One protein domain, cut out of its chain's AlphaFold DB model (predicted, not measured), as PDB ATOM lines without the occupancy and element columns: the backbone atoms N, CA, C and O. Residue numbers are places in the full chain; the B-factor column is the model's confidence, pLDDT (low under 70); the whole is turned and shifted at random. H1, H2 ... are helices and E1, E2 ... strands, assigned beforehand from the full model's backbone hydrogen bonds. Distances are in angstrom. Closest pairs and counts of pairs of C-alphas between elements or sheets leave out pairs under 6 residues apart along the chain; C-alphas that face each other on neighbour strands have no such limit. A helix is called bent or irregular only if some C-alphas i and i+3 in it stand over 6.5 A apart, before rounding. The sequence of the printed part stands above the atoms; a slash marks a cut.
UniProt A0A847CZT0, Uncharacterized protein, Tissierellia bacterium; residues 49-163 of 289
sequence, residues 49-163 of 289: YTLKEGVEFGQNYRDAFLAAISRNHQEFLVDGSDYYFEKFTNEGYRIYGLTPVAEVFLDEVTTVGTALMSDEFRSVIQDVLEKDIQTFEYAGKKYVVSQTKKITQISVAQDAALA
ATOM      1  N   TYR A  49     -38.928  10.946  -7.719       95.06
ATOM      2  CA  TYR A  49     -38.864   9.680  -7.016       95.06
ATOM      3  C   TYR A  49     -37.796   9.721  -5.929       95.06
ATOM      4  O   TYR A  49     -36.616   9.895  -6.230       95.06
ATOM      5  N   THR A  50     -38.207   9.508  -4.680       95.94
ATOM      6  CA  THR A  50     -37.294   9.254  -3.557       95.94
ATOM      7  C   THR A  50     -37.303   7.763  -3.268       95.94
ATOM      8  O   THR A  50     -38.341   7.217  -2.898       95.94
ATOM      9  N   LEU A  51     -36.171   7.089  -3.461       96.94
ATOM     10  CA  LEU A  51     -36.088   5.632  -3.347       96.94
ATOM     11  C   LEU A  51     -35.721   5.208  -1.930       96.94
ATOM     12  O   LEU A  51     -34.870   5.831  -1.291       96.94
ATOM     13  N   LYS A  52     -36.322   4.113  -1.461       97.25
ATOM     14  CA  LYS A  52     -35.830   3.422  -0.270       97.25
ATOM     15  C   LYS A  52     -34.455   2.824  -0.576       97.25
ATOM     16  O   LYS A  52     -34.183   2.385  -1.693       97.25
ATOM     17  N   GLU A  53     -33.569   2.828   0.415       93.81
ATOM     18  CA  GLU A  53     -32.227   2.270   0.257       93.81
ATOM     19  C   GLU A  53     -32.279   0.800  -0.190       93.81
ATOM     20  O   GLU A  53     -33.075   0.010   0.318       93.81
ATOM     21  N   GLY A  54     -31.428   0.445  -1.155       92.75
ATOM     22  CA  GLY A  54     -31.339  -0.910  -1.702       92.75
ATOM     23  C   GLY A  54     -32.429  -1.277  -2.712       92.75
ATOM     24  O   GLY A  54     -32.396  -2.389  -3.234       92.75
ATOM     25  N   VAL A  55     -33.364  -0.373  -3.020       93.56
ATOM     26  CA  VAL A  55     -34.429  -0.617  -4.001       93.56
ATOM     27  C   VAL A  55     -34.007  -0.152  -5.393       93.56
ATOM     28  O   VAL A  55     -33.576   0.984  -5.590       93.56
ATOM     29  N   GLU A  56     -34.185  -1.028  -6.380       90.88
ATOM     30  CA  GLU A  56     -34.099  -0.674  -7.793       90.88
ATOM     31  C   GLU A  56     -35.460  -0.161  -8.279       90.88
ATOM     32  O   GLU A  56     -36.473  -0.849  -8.176       90.88
ATOM     33  N   PHE A  57     -35.492   1.068  -8.796       92.94
ATOM     34  CA  PHE A  57     -36.713   1.677  -9.330       92.94
ATOM     35  C   PHE A  57     -36.378   2.600 -10.513       92.94
ATOM     36  O   PHE A  57     -36.423   3.836 -10.444       92.94
ATOM     37  N   GLY A  58     -35.939   1.961 -11.597       93.12
ATOM     38  CA  GLY A  58     -35.557   2.598 -12.856       93.12
ATOM     39  C   GLY A  58     -36.739   3.065 -13.714       93.12
ATOM     40  O   GLY A  58     -37.890   3.113 -13.280       93.12
ATOM     41  N   GLN A  59     -36.452   3.420 -14.969       94.69
ATOM     42  CA  GLN A  59     -37.443   4.013 -15.875       94.69
ATOM     43  C   GLN A  59     -38.621   3.076 -16.191       94.69
ATOM     44  O   GLN A  59     -39.763   3.522 -16.189       94.69
ATOM     45  N   ASN A  60     -38.367   1.779 -16.387       95.94
ATOM     46  CA  ASN A  60     -39.409   0.771 -16.611       95.94
ATOM     47  C   ASN A  60     -40.428   0.714 -15.459       95.94
ATOM     48  O   ASN A  60     -41.626   0.599 -15.711       95.94
ATOM     49  N   TYR A  61     -39.972   0.855 -14.210       97.25
ATOM     50  CA  TYR A  61     -40.852   0.904 -13.041       97.25
ATOM     51  C   TYR A  61     -41.735   2.149 -13.041       97.25
ATOM     52  O   TYR A  61     -42.938   2.055 -12.807       97.25
ATOM     53  N   ARG A  62     -41.149   3.307 -13.359       96.94
ATOM     54  CA  ARG A  62     -41.868   4.586 -13.451       96.94
ATOM     55  C   ARG A  62     -42.930   4.548 -14.547       96.94
ATOM     56  O   ARG A  62     -44.062   4.953 -14.306       96.94
ATOM     57  N   ASP A  63     -42.598   4.006 -15.716       97.06
ATOM     58  CA  ASP A  63     -43.534   3.884 -16.837       97.06
ATOM     59  C   ASP A  63     -44.710   2.957 -16.489       97.06
ATOM     60  O   ASP A  63     -45.867   3.290 -16.753       97.06
ATOM     61  N   ALA A  64     -44.433   1.810 -15.855       97.88
ATOM     62  CA  ALA A  64     -45.463   0.872 -15.413       97.88
ATOM     63  C   ALA A  64     -46.375   1.480 -14.335       97.88
ATOM     64  O   ALA A  64     -47.599   1.361 -14.423       97.88
ATOM     65  N   PHE A  65     -45.791   2.189 -13.370       98.00
ATOM     66  CA  PHE A  65     -46.514   2.921 -12.335       98.00
ATOM     67  C   PHE A  65     -47.424   4.013 -12.922       98.00
ATOM     68  O   PHE A  65     -48.619   4.049 -12.628       98.00
ATOM     69  N   LEU A  66     -46.907   4.861 -13.815       96.75
ATOM     70  CA  LEU A  66     -47.701   5.906 -14.472       96.75
ATOM     71  C   LEU A  66     -48.815   5.311 -15.349       96.75
ATOM     72  O   LEU A  66     -49.933   5.834 -15.386       96.75
ATOM     73  N   ALA A  67     -48.549   4.187 -16.021       97.69
ATOM     74  CA  ALA A  67     -49.574   3.456 -16.756       97.69
ATOM     75  C   ALA A  67     -50.682   2.945 -15.821       97.69
ATOM     76  O   ALA A  67     -51.860   3.045 -16.171       97.69
ATOM     77  N   ALA A  68     -50.330   2.442 -14.638       97.50
ATOM     78  CA  ALA A  68     -51.281   1.978 -13.632       97.50
ATOM     79  C   ALA A  68     -52.137   3.130 -13.074       97.50
ATOM     80  O   ALA A  68     -53.368   3.017 -13.062       97.50
ATOM     81  N   ILE A  69     -51.529   4.290 -12.785       95.88
ATOM     82  CA  ILE A  69     -52.258   5.532 -12.461       95.88
ATOM     83  C   ILE A  69     -53.261   5.879 -13.566       95.88
ATOM     84  O   ILE A  69     -54.437   6.092 -13.282       95.88
ATOM     85  N   SER A  70     -52.833   5.890 -14.837       95.88
ATOM     86  CA  SER A  70     -53.705   6.274 -15.962       95.88
ATOM     87  C   SER A  70     -54.921   5.356 -16.140       95.88
ATOM     88  O   SER A  70     -55.943   5.766 -16.687       95.88
ATOM     89  N   ARG A  71     -54.815   4.110 -15.665       96.38
ATOM     90  CA  ARG A  71     -55.872   3.091 -15.712       96.38
ATOM     91  C   ARG A  71     -56.716   3.052 -14.441       96.38
ATOM     92  O   ARG A  71     -57.621   2.226 -14.367       96.38
ATOM     93  N   ASN A  72     -56.424   3.914 -13.465       94.56
ATOM     94  CA  ASN A  72     -57.024   3.891 -12.135       94.56
ATOM     95  C   ASN A  72     -56.912   2.503 -11.474       94.56
ATOM     96  O   ASN A  72     -57.880   1.971 -10.933       94.56
ATOM     97  N   HIS A  73     -55.727   1.895 -11.578       95.12
ATOM     98  CA  HIS A  73     -55.420   0.585 -11.016       95.12
ATOM     99  C   HIS A  73     -54.198   0.706 -10.103       95.12
ATOM    100  O   HIS A  73     -53.155   1.171 -10.545       95.12
ATOM    101  N   GLN A  74     -54.338   0.324  -8.833       96.00
ATOM    102  CA  GLN A  74     -53.336   0.571  -7.782       96.00
ATOM    103  C   GLN A  74     -52.195  -0.449  -7.737       96.00
ATOM    104  O   GLN A  74     -51.368  -0.415  -6.831       96.00
ATOM    105  N   GLU A  75     -52.148  -1.357  -8.705       96.88
ATOM    106  CA  GLU A  75     -51.169  -2.433  -8.772       96.88
ATOM    107  C   GLU A  75     -50.500  -2.450 -10.145       96.88
ATOM    108  O   GLU A  75     -51.104  -2.093 -11.163       96.88
ATOM    109  N   PHE A  76     -49.229  -2.836 -10.180       97.31
ATOM    110  CA  PHE A  76     -48.475  -2.972 -11.421       97.31
ATOM    111  C   PHE A  76     -47.371  -4.018 -11.293       97.31
ATOM    112  O   PHE A  76     -46.880  -4.298 -10.205       97.31
ATOM    113  N   LEU A  77     -46.984  -4.592 -12.431       95.12
ATOM    114  CA  LEU A  77     -46.010  -5.676 -12.527       95.12
ATOM    115  C   LEU A  77     -44.794  -5.201 -13.317       95.12
ATOM    116  O   LEU A  77     -44.940  -4.690 -14.431       95.12
ATOM    117  N   VAL A  78     -43.602  -5.423 -12.770       95.88
ATOM    118  CA  VAL A  78     -42.329  -5.127 -13.439       95.88
ATOM    119  C   VAL A  78     -41.374  -6.277 -13.187       95.88
ATOM    120  O   VAL A  78     -41.170  -6.668 -12.042       95.88
ATOM    121  N   ASP A  79     -40.822  -6.853 -14.254       91.50
ATOM    122  CA  ASP A  79     -39.825  -7.930 -14.188       91.50
ATOM    123  C   ASP A  79     -40.232  -9.111 -13.282       91.50
ATOM    124  O   ASP A  79     -39.417  -9.725 -12.598       91.50
ATOM    125  N   GLY A  80     -41.531  -9.439 -13.277       89.56
ATOM    126  CA  GLY A  80     -42.089 -10.529 -12.471       89.56
ATOM    127  C   GLY A  80     -42.323 -10.191 -10.995       89.56
ATOM    128  O   GLY A  80     -42.706 -11.083 -10.246       89.56
ATOM    129  N   SER A  81     -42.104  -8.940 -10.583       92.38
ATOM    130  CA  SER A  81     -42.358  -8.448  -9.225       92.38
ATOM    131  C   SER A  81     -43.585  -7.542  -9.191       92.38
ATOM    132  O   SER A  81     -43.687  -6.600  -9.985       92.38
ATOM    133  N   ASP A  82     -44.499  -7.826  -8.269       95.44
ATOM    134  CA  ASP A  82     -45.712  -7.042  -8.068       95.44
ATOM    135  C   ASP A  82     -45.445  -5.825  -7.180       95.44
ATOM    136  O   ASP A  82     -44.680  -5.871  -6.211       95.44
ATOM    137  N   TYR A  83     -46.113  -4.729  -7.512       97.88
ATOM    138  CA  TYR A  83     -46.066  -3.475  -6.782       97.88
ATOM    139  C   TYR A  83     -47.480  -2.980  -6.510       97.88
ATOM    140  O   TYR A  83     -48.384  -3.160  -7.323       97.88
ATOM    141  N   TYR A  84     -47.639  -2.300  -5.382       97.94
ATOM    142  CA  TYR A  84     -48.851  -1.585  -4.999       97.94
ATOM    143  C   TYR A  84     -48.514  -0.118  -4.775       97.94
ATOM    144  O   TYR A  84     -47.408   0.211  -4.343       97.94
ATOM    145  N   PHE A  85     -49.461   0.778  -5.016       97.81
ATOM    146  CA  PHE A  85     -49.313   2.165  -4.614       97.81
ATOM    147  C   PHE A  85     -50.598   2.736  -4.041       97.81
ATOM    148  O   PHE A  85     -51.720   2.386  -4.416       97.81
ATOM    149  N   GLU A  86     -50.415   3.704  -3.159       95.50
ATOM    150  CA  GLU A  86     -51.499   4.520  -2.647       95.50
ATOM    151  C   GLU A  86     -51.187   5.988  -2.850       95.50
ATOM    152  O   GLU A  86     -50.028   6.416  -2.836       95.50
ATOM    153  N   LYS A  87     -52.249   6.762  -3.042       92.44
ATOM    154  CA  LYS A  87     -52.151   8.205  -2.929       92.44
ATOM    155  C   LYS A  87     -51.914   8.518  -1.454       92.44
ATOM    156  O   LYS A  87     -52.721   8.141  -0.610       92.44
ATOM    157  N   PHE A  88     -50.771   9.120  -1.169       85.19
ATOM    158  CA  PHE A  88     -50.273   9.331   0.187       85.19
ATOM    159  C   PHE A  88     -50.338  10.815   0.592       85.19
ATOM    160  O   PHE A  88     -50.477  11.115   1.772       85.19
ATOM    161  N   THR A  89     -50.340  11.721  -0.390       84.69
ATOM    162  CA  THR A  89     -50.681  13.144  -0.224       84.69
ATOM    163  C   THR A  89     -51.566  13.609  -1.383       84.69
ATOM    164  O   THR A  89     -51.789  12.864  -2.345       84.69
ATOM    165  N   ASN A  90     -52.053  14.854  -1.354       77.31
ATOM    166  CA  ASN A  90     -52.817  15.430  -2.473       77.31
ATOM    167  C   ASN A  90     -52.119  15.327  -3.843       77.31
ATOM    168  O   ASN A  90     -52.807  15.199  -4.862       77.31
ATOM    169  N   GLU A  91     -50.789  15.308  -3.872       80.44
ATOM    170  CA  GLU A  91     -49.979  15.324  -5.098       80.44
ATOM    171  C   GLU A  91     -48.844  14.286  -5.094       80.44
ATOM    172  O   GLU A  91     -47.902  14.369  -5.885       80.44
ATOM    173  N   GLY A  92     -48.937  13.291  -4.210       91.75
ATOM    174  CA  GLY A  92     -47.888  12.304  -3.999       91.75
ATOM    175  C   GLY A  92     -48.408  10.892  -3.759       91.75
ATOM    176  O   GLY A  92     -49.525  10.660  -3.289       91.75
ATOM    177  N   TYR A  93     -47.558   9.930  -4.091       96.25
ATOM    178  CA  TYR A  93     -47.820   8.505  -3.994       96.25
ATOM    179  C   TYR A  93     -46.740   7.818  -3.174       96.25
ATOM    180  O   TYR A  93     -45.552   8.124  -3.295       96.25
ATOM    181  N   ARG A  94     -47.162   6.822  -2.401       96.94
ATOM    182  CA  ARG A  94     -46.268   5.872  -1.750       96.94
ATOM    183  C   ARG A  94     -46.361   4.541  -2.474       96.94
ATOM    184  O   ARG A  94     -47.454   4.018  -2.685       96.94
ATOM    185  N   ILE A  95     -45.209   4.034  -2.892       98.19
ATOM    186  CA  ILE A  95     -45.068   2.850  -3.736       98.19
ATOM    187  C   ILE A  95     -44.424   1.746  -2.911       98.19
ATOM    188  O   ILE A  95     -43.410   1.959  -2.241       98.19
ATOM    189  N   TYR A  96     -45.003   0.558  -3.006       98.25
ATOM    190  CA  TYR A  96     -44.623  -0.623  -2.257       98.25
ATOM    191  C   TYR A  96     -44.247  -1.761  -3.193       98.25
ATOM    192  O   TYR A  96     -44.994  -2.068  -4.120       98.25
ATOM    193  N   GLY A  97     -43.134  -2.427  -2.906       97.62
ATOM    194  CA  GLY A  97     -42.865  -3.759  -3.436       97.62
ATOM    195  C   GLY A  97     -43.673  -4.798  -2.660       97.62
ATOM    196  O   GLY A  97     -43.787  -4.715  -1.432       97.62
ATOM    197  N   LEU A  98     -44.238  -5.774  -3.367       96.94
ATOM    198  CA  LEU A  98     -45.051  -6.833  -2.781       96.94
ATOM    199  C   LEU A  98     -44.269  -8.142  -2.723       96.94
ATOM    200  O   LEU A  98     -43.772  -8.644  -3.727       96.94
ATOM    201  N   THR A  99     -44.172  -8.720  -1.525       95.19
ATOM    202  CA  THR A  99     -43.640 -10.076  -1.334       95.19
ATOM    203  C   THR A  99     -44.773 -11.019  -0.935       95.19
ATOM    204  O   THR A  99     -45.280 -10.895   0.185       95.19
ATOM    205  N   PRO A 100     -45.163 -11.969  -1.799       94.69
ATOM    206  CA  PRO A 100     -46.220 -12.927  -1.498       94.69
ATOM    207  C   PRO A 100     -45.875 -13.803  -0.296       94.69
ATOM    208  O   PRO A 100     -44.771 -14.339  -0.199       94.69
ATOM    209  N   VAL A 101     -46.837 -13.977   0.607       95.62
ATOM    210  CA  VAL A 101     -46.700 -14.852   1.783       95.62
ATOM    211  C   VAL A 101     -47.811 -15.885   1.889       95.62
ATOM    212  O   VAL A 101     -47.627 -16.907   2.552       95.62
ATOM    213  N   ALA A 102     -48.946 -15.649   1.233       95.31
ATOM    214  CA  ALA A 102     -50.030 -16.612   1.165       95.31
ATOM    215  C   ALA A 102     -50.808 -16.502  -0.145       95.31
ATOM    216  O   ALA A 102     -50.859 -15.443  -0.770       95.31
ATOM    217  N   GLU A 103     -51.444 -17.601  -0.521       95.00
ATOM    218  CA  GLU A 103     -52.415 -17.677  -1.602       95.00
ATOM    219  C   GLU A 103     -53.720 -18.249  -1.059       95.00
ATOM    220  O   GLU A 103     -53.727 -19.047  -0.122       95.00
ATOM    221  N   VAL A 104     -54.834 -17.827  -1.643       94.50
ATOM    222  CA  VAL A 104     -56.164 -18.325  -1.321       94.50
ATOM    223  C   VAL A 104     -56.820 -18.815  -2.595       94.50
ATOM    224  O   VAL A 104     -56.966 -18.075  -3.573       94.50
ATOM    225  N   PHE A 105     -57.216 -20.083  -2.575       93.12
ATOM    226  CA  PHE A 105     -57.918 -20.732  -3.669       93.12
ATOM    227  C   PHE A 105     -59.030 -21.609  -3.100       93.12
ATOM    228  O   PHE A 105     -58.761 -22.483  -2.285       93.12
ATOM    229  N   LEU A 106     -60.277 -21.386  -3.533       88.62
ATOM    230  CA  LEU A 106     -61.457 -22.104  -3.016       88.62
ATOM    231  C   LEU A 106     -61.525 -22.099  -1.475       88.62
ATOM    232  O   LEU A 106     -61.702 -23.145  -0.858       88.62
ATOM    233  N   ASP A 107     -61.338 -20.920  -0.876       83.81
ATOM    234  CA  ASP A 107     -61.337 -20.671   0.577       83.81
ATOM    235  C   ASP A 107     -60.204 -21.357   1.368       83.81
ATOM    236  O   ASP A 107     -60.098 -21.210   2.589       83.81
ATOM    237  N   GLU A 108     -59.297 -22.058   0.683       89.62
ATOM    238  CA  GLU A 108     -58.110 -22.650   1.284       89.62
ATOM    239  C   GLU A 108     -56.941 -21.662   1.245       89.62
ATOM    240  O   GLU A 108     -56.474 -21.281   0.172       89.62
ATOM    241  N   VAL A 109     -56.453 -21.262   2.426       91.75
ATOM    242  CA  VAL A 109     -55.261 -20.410   2.568       91.75
ATOM    243  C   VAL A 109     -54.002 -21.281   2.643       91.75
ATOM    244  O   VAL A 109     -53.831 -22.064   3.587       91.75
ATOM    245  N   THR A 110     -53.092 -21.110   1.693       91.62
ATOM    246  CA  THR A 110     -51.796 -21.796   1.616       91.62
ATOM    247  C   THR A 110     -50.655 -20.796   1.776       91.62
ATOM    248  O   THR A 110     -50.781 -19.625   1.431       91.62
ATOM    249  N   THR A 111     -49.529 -21.226   2.346       92.38
ATOM    250  CA  THR A 111     -48.338 -20.376   2.472       92.38
ATOM    251  C   THR A 111     -47.530 -20.369   1.190       92.38
ATOM    252  O   THR A 111     -47.342 -21.410   0.559       92.38
ATOM    253  N   VAL A 112     -46.962 -19.213   0.864       88.62
ATOM    254  CA  VAL A 112     -45.968 -19.079  -0.203       88.62
ATOM    255  C   VAL A 112     -44.567 -19.065   0.412       88.62
ATOM    256  O   VAL A 112     -44.300 -18.374   1.397       88.62
ATOM    257  N   GLY A 113     -43.654 -19.845  -0.170       81.69
ATOM    258  CA  GLY A 113     -42.258 -19.914   0.266       81.69
ATOM    259  C   GLY A 113     -42.085 -20.535   1.656       81.69
ATOM    260  O   GLY A 113     -42.663 -21.573   1.966       81.69
ATOM    261  N   THR A 114     -41.243 -19.916   2.489       73.88
ATOM    262  CA  THR A 114     -40.899 -20.403   3.840       73.88
ATOM    263  C   THR A 114     -41.660 -19.681   4.953       73.88
ATOM    264  O   THR A 114     -41.276 -19.779   6.120       73.88
ATOM    265  N   ALA A 115     -42.687 -18.897   4.613       72.94
ATOM    266  CA  ALA A 115     -43.472 -18.170   5.599       72.94
ATOM    267  C   ALA A 115     -44.206 -19.146   6.532       72.94
ATOM    268  O   ALA A 115     -44.805 -20.124   6.085       72.94
ATOM    269  N   LEU A 116     -44.167 -18.869   7.835       75.56
ATOM    270  CA  LEU A 116     -45.006 -19.564   8.807       75.56
ATOM    271  C   LEU A 116     -46.379 -18.888   8.836       75.56
ATOM    272  O   LEU A 116     -46.469 -17.671   8.986       75.56
ATOM    273  N   MET A 117     -47.438 -19.685   8.712       86.12
ATOM    274  CA  MET A 117     -48.821 -19.238   8.884       86.12
ATOM    275  C   MET A 117     -49.285 -19.635  10.274       86.12
ATOM    276  O   MET A 117     -49.438 -20.825  10.548       86.12
ATOM    277  N   SER A 118     -49.492 -18.650  11.142       90.69
ATOM    278  CA  SER A 118     -50.170 -18.892  12.411       90.69
ATOM    279  C   SER A 118     -51.684 -18.963  12.196       90.69
ATOM    280  O   SER A 118     -52.207 -18.430  11.209       90.69
ATOM    281  N   ASP A 119     -52.395 -19.608  13.118       91.19
ATOM    282  CA  ASP A 119     -53.859 -19.689  13.065       91.19
ATOM    283  C   ASP A 119     -54.493 -18.296  13.186       91.19
ATOM    284  O   ASP A 119     -55.485 -17.997  12.522       91.19
ATOM    285  N   GLU A 120     -53.873 -17.401  13.960       93.62
ATOM    286  CA  GLU A 120     -54.313 -16.013  14.087       93.62
ATOM    287  C   GLU A 120     -54.178 -15.263  12.761       93.62
ATOM    288  O   GLU A 120     -55.109 -14.575  12.350       93.62
ATOM    289  N   PHE A 121     -53.046 -15.404  12.060       93.81
ATOM    290  CA  PHE A 121     -52.860 -14.738  10.771       93.81
ATOM    291  C   PHE A 121     -53.832 -15.277   9.711       93.81
ATOM    292  O   PHE A 121     -54.408 -14.499   8.952       93.81
ATOM    293  N   ARG A 122     -54.100 -16.589   9.712       93.88
ATOM    294  CA  ARG A 122     -55.116 -17.207   8.847       93.88
ATOM    295  C   ARG A 122     -56.512 -16.640   9.106       93.88
ATOM    296  O   ARG A 122     -57.212 -16.324   8.148       93.88
ATOM    297  N   SER A 123     -56.897 -16.488  10.374       93.81
ATOM    298  CA  SER A 123     -58.183 -15.885  10.741       93.81
ATOM    299  C   SER A 123     -58.277 -14.436  10.267       93.81
ATOM    300  O   SER A 123     -59.308 -14.036   9.742       93.81
ATOM    301  N   VAL A 124     -57.195 -13.657  10.388       96.12
ATOM    302  CA  VAL A 124     -57.152 -12.281   9.868       96.12
ATOM    303  C   VAL A 124     -57.332 -12.262   8.351       96.12
ATOM    304  O   VAL A 124     -58.104 -11.446   7.856       96.12
ATOM    305  N   ILE A 125     -56.674 -13.168   7.615       95.50
ATOM    306  CA  ILE A 125     -56.843 -13.292   6.159       95.50
ATOM    307  C   ILE A 125     -58.307 -13.580   5.802       95.50
ATOM    308  O   ILE A 125     -58.852 -12.953   4.902       95.50
ATOM    309  N   GLN A 126     -58.968 -14.496   6.508       94.06
ATOM    310  CA  GLN A 126     -60.379 -14.806   6.253       94.06
ATOM    311  C   GLN A 126     -61.274 -13.580   6.480       94.06
ATOM    312  O   GLN A 126     -62.045 -13.217   5.594       94.06
ATOM    313  N   ASP A 127     -61.089 -12.877   7.599       95.38
ATOM    314  CA  ASP A 127     -61.841 -11.663   7.925       95.38
ATOM    315  C   ASP A 127     -61.691 -10.555   6.871       95.38
ATOM    316  O   ASP A 127     -62.665  -9.864   6.563       95.38
ATOM    317  N   VAL A 128     -60.479 -10.334   6.343       96.50
ATOM    318  CA  VAL A 128     -60.249  -9.285   5.330       96.50
ATOM    319  C   VAL A 128     -60.862  -9.657   3.985       96.50
ATOM    320  O   VAL A 128     -61.387  -8.777   3.309       96.50
ATOM    321  N   LEU A 129     -60.867 -10.946   3.627       94.56
ATOM    322  CA  LEU A 129     -61.499 -11.432   2.400       94.56
ATOM    323  C   LEU A 129     -63.024 -11.342   2.469       94.56
ATOM    324  O   LEU A 129     -63.648 -10.891   1.514       94.56
ATOM    325  N   GLU A 130     -63.627 -11.704   3.603       94.69
ATOM    326  CA  GLU A 130     -65.077 -11.573   3.811       94.69
ATOM    327  C   GLU A 130     -65.554 -10.116   3.741       94.69
ATOM    328  O   GLU A 130     -66.682  -9.844   3.325       94.69
ATOM    329  N   LYS A 131     -64.698  -9.173   4.150       96.19
ATOM    330  CA  LYS A 131     -64.995  -7.734   4.187       96.19
ATOM    331  C   LYS A 131     -64.532  -6.973   2.943       96.19
ATOM    332  O   LYS A 131     -64.711  -5.758   2.912       96.19
ATOM    333  N   ASP A 132     -63.952  -7.659   1.958       94.50
ATOM    334  CA  ASP A 132     -63.392  -7.060   0.737       94.50
ATOM    335  C   ASP A 132     -62.375  -5.935   1.030       94.50
ATOM    336  O   ASP A 132     -62.389  -4.847   0.452       94.50
ATOM    337  N   ILE A 133     -61.501  -6.175   2.012       96.12
ATOM    338  CA  ILE A 133     -60.476  -5.222   2.444       96.12
ATOM    339  C   ILE A 133     -59.199  -5.460   1.631       96.12
ATOM    340  O   ILE A 133     -58.523  -6.473   1.802       96.12
ATOM    341  N   GLN A 134     -58.832  -4.490   0.788       95.56
ATOM    342  CA  GLN A 134     -57.635  -4.585  -0.059       95.56
ATOM    343  C   GLN A 134     -56.324  -4.477   0.733       95.56
ATOM    344  O   GLN A 134     -55.332  -5.104   0.373       95.56
ATOM    345  N   THR A 135     -56.285  -3.672   1.798       97.38
ATOM    346  CA  THR A 135     -55.067  -3.470   2.597       97.38
ATOM    347  C   THR A 135     -55.355  -3.590   4.083       97.38
ATOM    348  O   THR A 135     -56.379  -3.118   4.570       97.38
ATOM    349  N   PHE A 136     -54.454  -4.239   4.816       97.31
ATOM    350  CA  PHE A 136     -54.613  -4.453   6.251       97.31
ATOM    351  C   PHE A 136     -53.265  -4.499   6.966       97.31
ATOM    352  O   PHE A 136     -52.222  -4.712   6.347       97.31
ATOM    353  N   GLU A 137     -53.281  -4.311   8.283       96.94
ATOM    354  CA  GLU A 137     -52.092  -4.425   9.123       96.94
ATOM    355  C   GLU A 137     -52.171  -5.651  10.029       96.94
ATOM    356  O   GLU A 137     -53.202  -5.940  10.637       96.94
ATOM    357  N   TYR A 138     -51.054  -6.361  10.154       95.19
ATOM    358  CA  TYR A 138     -50.897  -7.460  11.099       95.19
ATOM    359  C   TYR A 138     -49.461  -7.485  11.621       95.19
ATOM    360  O   TYR A 138     -48.507  -7.361  10.854       95.19
ATOM    361  N   ALA A 139     -49.296  -7.610  12.941       93.56
ATOM    362  CA  ALA A 139     -47.985  -7.617  13.600       93.56
ATOM    363  C   ALA A 139     -47.058  -6.447  13.176       93.56
ATOM    364  O   ALA A 139     -45.850  -6.626  13.017       93.56
ATOM    365  N   GLY A 140     -47.629  -5.253  12.968       94.44
ATOM    366  CA  GLY A 140     -46.893  -4.047  12.566       94.44
ATOM    367  C   GLY A 140     -46.407  -4.035  11.113       94.44
ATOM    368  O   GLY A 140     -45.580  -3.201  10.759       94.44
ATOM    369  N   LYS A 141     -46.884  -4.960  10.273       95.94
ATOM    370  CA  LYS A 141     -46.610  -4.990   8.832       95.94
ATOM    371  C   LYS A 141     -47.880  -4.705   8.051       95.94
ATOM    372  O   LYS A 141     -48.954  -5.173   8.424       95.94
ATOM    373  N   LYS A 142     -47.724  -3.986   6.942       97.19
ATOM    374  CA  LYS A 142     -48.783  -3.754   5.963       97.19
ATOM    375  C   LYS A 142     -48.855  -4.928   4.993       97.19
ATOM    376  O   LYS A 142     -47.825  -5.420   4.529       97.19
ATOM    377  N   TYR A 143     -50.070  -5.345   4.683       97.81
ATOM    378  CA  TYR A 143     -50.374  -6.395   3.726       97.81
ATOM    379  C   TYR A 143     -51.319  -5.873   2.650       97.81
ATOM    380  O   TYR A 143     -52.145  -4.996   2.910       97.81
ATOM    381  N   VAL A 144     -51.187  -6.433   1.452       98.12
ATOM    382  CA  VAL A 144     -52.030  -6.148   0.290       98.12
ATOM    383  C   VAL A 144     -52.655  -7.452  -0.190       98.12
ATOM    384  O   VAL A 144     -51.979  -8.481  -0.279       98.12
ATOM    385  N   VAL A 145     -53.954  -7.390  -0.455       97.25
ATOM    386  CA  VAL A 145     -54.762  -8.447  -1.052       97.25
ATOM    387  C   VAL A 145     -54.878  -8.154  -2.544       97.25
ATOM    388  O   VAL A 145     -55.544  -7.200  -2.941       97.25
ATOM    389  N   SER A 146     -54.237  -8.986  -3.357       95.19
ATOM    390  CA  SER A 146     -54.201  -8.865  -4.817       95.19
ATOM    391  C   SER A 146     -54.965 -10.018  -5.460       95.19
ATOM    392  O   SER A 146     -54.861 -11.162  -5.013       95.19
ATOM    393  N   GLN A 147     -55.722  -9.762  -6.529       90.44
ATOM    394  CA  GLN A 147     -56.443 -10.820  -7.241       90.44
ATOM    395  C   GLN A 147     -55.776 -11.152  -8.577       90.44
ATOM    396  O   GLN A 147     -55.856 -10.394  -9.544       90.44
ATOM    397  N   THR A 148     -55.214 -12.356  -8.669       82.81
ATOM    398  CA  THR A 148     -54.608 -12.879  -9.895       82.81
ATOM    399  C   THR A 148     -55.453 -14.032 -10.431       82.81
ATOM    400  O   THR A 148     -55.346 -15.191 -10.023       82.81
ATOM    401  N   LYS A 149     -56.317 -13.727 -11.408       84.31
ATOM    402  CA  LYS A 149     -57.298 -14.665 -11.986       84.31
ATOM    403  C   LYS A 149     -58.270 -15.206 -10.924       84.31
ATOM    404  O   LYS A 149     -59.198 -14.511 -10.542       84.31
ATOM    405  N   LYS A 150     -58.101 -16.468 -10.512       88.31
ATOM    406  CA  LYS A 150     -58.929 -17.155  -9.505       88.31
ATOM    407  C   LYS A 150     -58.204 -17.336  -8.170       88.31
ATOM    408  O   LYS A 150     -58.751 -17.983  -7.286       88.31
ATOM    409  N   ILE A 151     -56.973 -16.843  -8.069       92.31
ATOM    410  CA  ILE A 151     -56.143 -16.953  -6.877       92.31
ATOM    411  C   ILE A 151     -56.078 -15.565  -6.259       92.31
ATOM    412  O   ILE A 151     -55.756 -14.593  -6.948       92.31
ATOM    413  N   THR A 152     -56.398 -15.482  -4.976       95.31
ATOM    414  CA  THR A 152     -56.141 -14.279  -4.193       95.31
ATOM    415  C   THR A 152     -54.783 -14.420  -3.535       95.31
ATOM    416  O   THR A 152     -54.486 -15.445  -2.934       95.31
ATOM    417  N   GLN A 153     -53.949 -13.404  -3.657       95.56
ATOM    418  CA  GLN A 153     -52.602 -13.380  -3.124       95.56
ATOM    419  C   GLN A 153     -52.543 -12.393  -1.966       95.56
ATOM    420  O   GLN A 153     -53.049 -11.278  -2.060       95.56
ATOM    421  N   ILE A 154     -51.924 -12.819  -0.872       96.75
ATOM    422  CA  ILE A 154     -51.655 -11.982   0.290       96.75
ATOM    423  C   ILE A 154     -50.162 -11.693   0.294       96.75
ATOM    424  O   ILE A 154     -49.342 -12.608   0.439       96.75
ATOM    425  N   SER A 155     -49.815 -10.422   0.155       96.94
ATOM    426  CA  SER A 155     -48.431  -9.969   0.065       96.94
ATOM    427  C   SER A 155     -48.092  -9.026   1.205       96.94
ATOM    428  O   SER A 155     -48.893  -8.169   1.561       96.94
ATOM    429  N   VAL A 156     -46.890  -9.154   1.767       96.81
ATOM    430  CA  VAL A 156     -46.320  -8.118   2.636       96.81
ATOM    431  C   VAL A 156     -45.902  -6.950   1.750       96.81
ATOM    432  O   VAL A 156     -45.146  -7.150   0.797       96.81
ATOM    433  N   ALA A 157     -46.362  -5.747   2.081       97.75
ATOM    434  CA  ALA A 157     -45.955  -4.515   1.423       97.75
ATOM    435  C   ALA A 157     -44.711  -3.935   2.100       97.75
ATOM    436  O   ALA A 157     -44.679  -3.743   3.318       97.75
ATOM    437  N   GLN A 158     -43.689  -3.645   1.302       97.06
ATOM    438  CA  GLN A 158     -42.449  -3.011   1.745       97.06
ATOM    439  C   GLN A 158     -42.228  -1.730   0.956       97.06
ATOM    440  O   GLN A 158     -42.463  -1.701  -0.247       97.06
ATOM    441  N   ASP A 159     -41.787  -0.672   1.631       97.25
ATOM    442  CA  ASP A 159     -41.518   0.611   0.990       97.25
ATOM    443  C   ASP A 159     -40.504   0.476  -0.144       97.25
ATOM    444  O   ASP A 159     -39.392  -0.012   0.063       97.25
ATOM    445  N   ALA A 160     -40.887   0.945  -1.330       97.31
ATOM    446  CA  ALA A 160     -40.025   0.985  -2.503       97.31
ATOM    447  C   ALA A 160     -39.625   2.423  -2.847       97.31
ATOM    448  O   ALA A 160     -38.439   2.734  -2.976       97.31
ATOM    449  N   ALA A 161     -40.612   3.313  -2.976       97.62
ATOM    450  CA  ALA A 161     -40.380   4.695  -3.375       97.62
ATOM    451  C   ALA A 161     -41.508   5.634  -2.927       97.62
ATOM    452  O   ALA A 161     -42.648   5.218  -2.719       97.62
ATOM    453  N   LEU A 162     -41.181   6.918  -2.813       96.94
ATOM    454  CA  LEU A 162     -42.141   8.018  -2.833       96.94
ATOM    455  C   LEU A 162     -42.091   8.663  -4.208       96.94
ATOM    456  O   LEU A 162     -41.002   8.820  -4.756       96.94
ATOM    457  N   ALA A 163     -43.241   9.057  -4.737       96.06
ATOM    458  CA  ALA A 163     -43.350   9.821  -5.969       96.06
ATOM    459  C   ALA A 163     -44.152  11.093  -5.682       96.06
ATOM    460  O   ALA A 163     -45.330  10.990  -5.361       96.06
TER     461      ALA A 163
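What this domain is: This is residues 49 to 163 of the 289 residues of an uncharacterized protein of Tissierellia bacterium (UniProt A0A847CZT0). Two long, bent strands, E4 and E8, run side by side as an antiparallel ribbon through the middle of the domain, with a lobe toward each end: E1, E2, E3 and H1 in one, E5, E6, E7 and H2 in the other. The eight strands form one strongly twisted, branched sheet that curls round H2, while H1 packs on the same face in the other lobe. The 115 printed residues hold, in order, E1 H1 E2 E3 E4 E5 H2 E6 E7 E8; neighbour strands are antiparallel and the class is mixed, helices and strands. The whole is compact, with a radius of gyration of the C-alphas of 14.5 A and spans of 39 by 29 by 28 A.

How they stand to each other: Start at E1, residues 49 to 51, an edge strand antiparallel to E8, residues 151 to 163; look for N 50 and O 162, 2.9 A apart. Next comes H1, residues 59 to 70, over E3, residues 81 to 89, at a height over the sheet of 6.5 A. On the local plane it runs across the strands, only just, at 62 degrees to E3. Its closest C-alphas to E2, residues 75 to 78, are those of Ala 68 and Phe 76, 6.1 A apart. E2 and E3 form a hairpin, with N 83 and O 76 at 2.8 A. E3 and E4, residues 92 to 105, form another, with N 96 and O 84 at 2.8 A. E4 bends by 74 degrees at residue 101 and pairs in hairpin with E5, residues 108 to 111, where N 110 and O 103 are 2.8 A apart. On the other side of E4 find E8, with N 104 and O 152 at 2.7 A. H2, residues 119 to 130, has its closest C-alphas to E6, residues 135 to 138, at Val 128 and Phe 136, 7.5 A apart. E6 and E7, residues 141 to 148, form a hairpin with N 143 and O 136 at 2.8 A, as do E7 and E8 with N 153 and O 146 at 2.8 A. E2 E3 E4 E5 and E6 E7 E8 are meanders, each strand the antiparallel neighbour of the one before. H1 and H2 are apart; in both, every O i to N i+4 pair is within hydrogen-bond range.

Where its parts are: Find C-alpha 49 at (-38.864, 9.680, -7.016), where E1 begins. H1 spans 16.4 A, E3 24.8 A, H2 16.7 A and E7 21.8 A. E4 runs 34.5 A from C-alpha 92 at (-47.888, 12.304, -3.999). E8 runs 29.7 A, bends by 72 degrees at residue 159, and ends at C-alpha 163, (-43.350, 9.821, -5.969).

The domain as a whole: The C-alphas farthest apart, of Gln 59 and Asp 119, are 40.9 A apart, while those of Tyr 49 and Ala 163 are 4.6 A apart. The printed part has no cut and no long link. Its mean pLDDT is 93.6, and no printed residue is under 70.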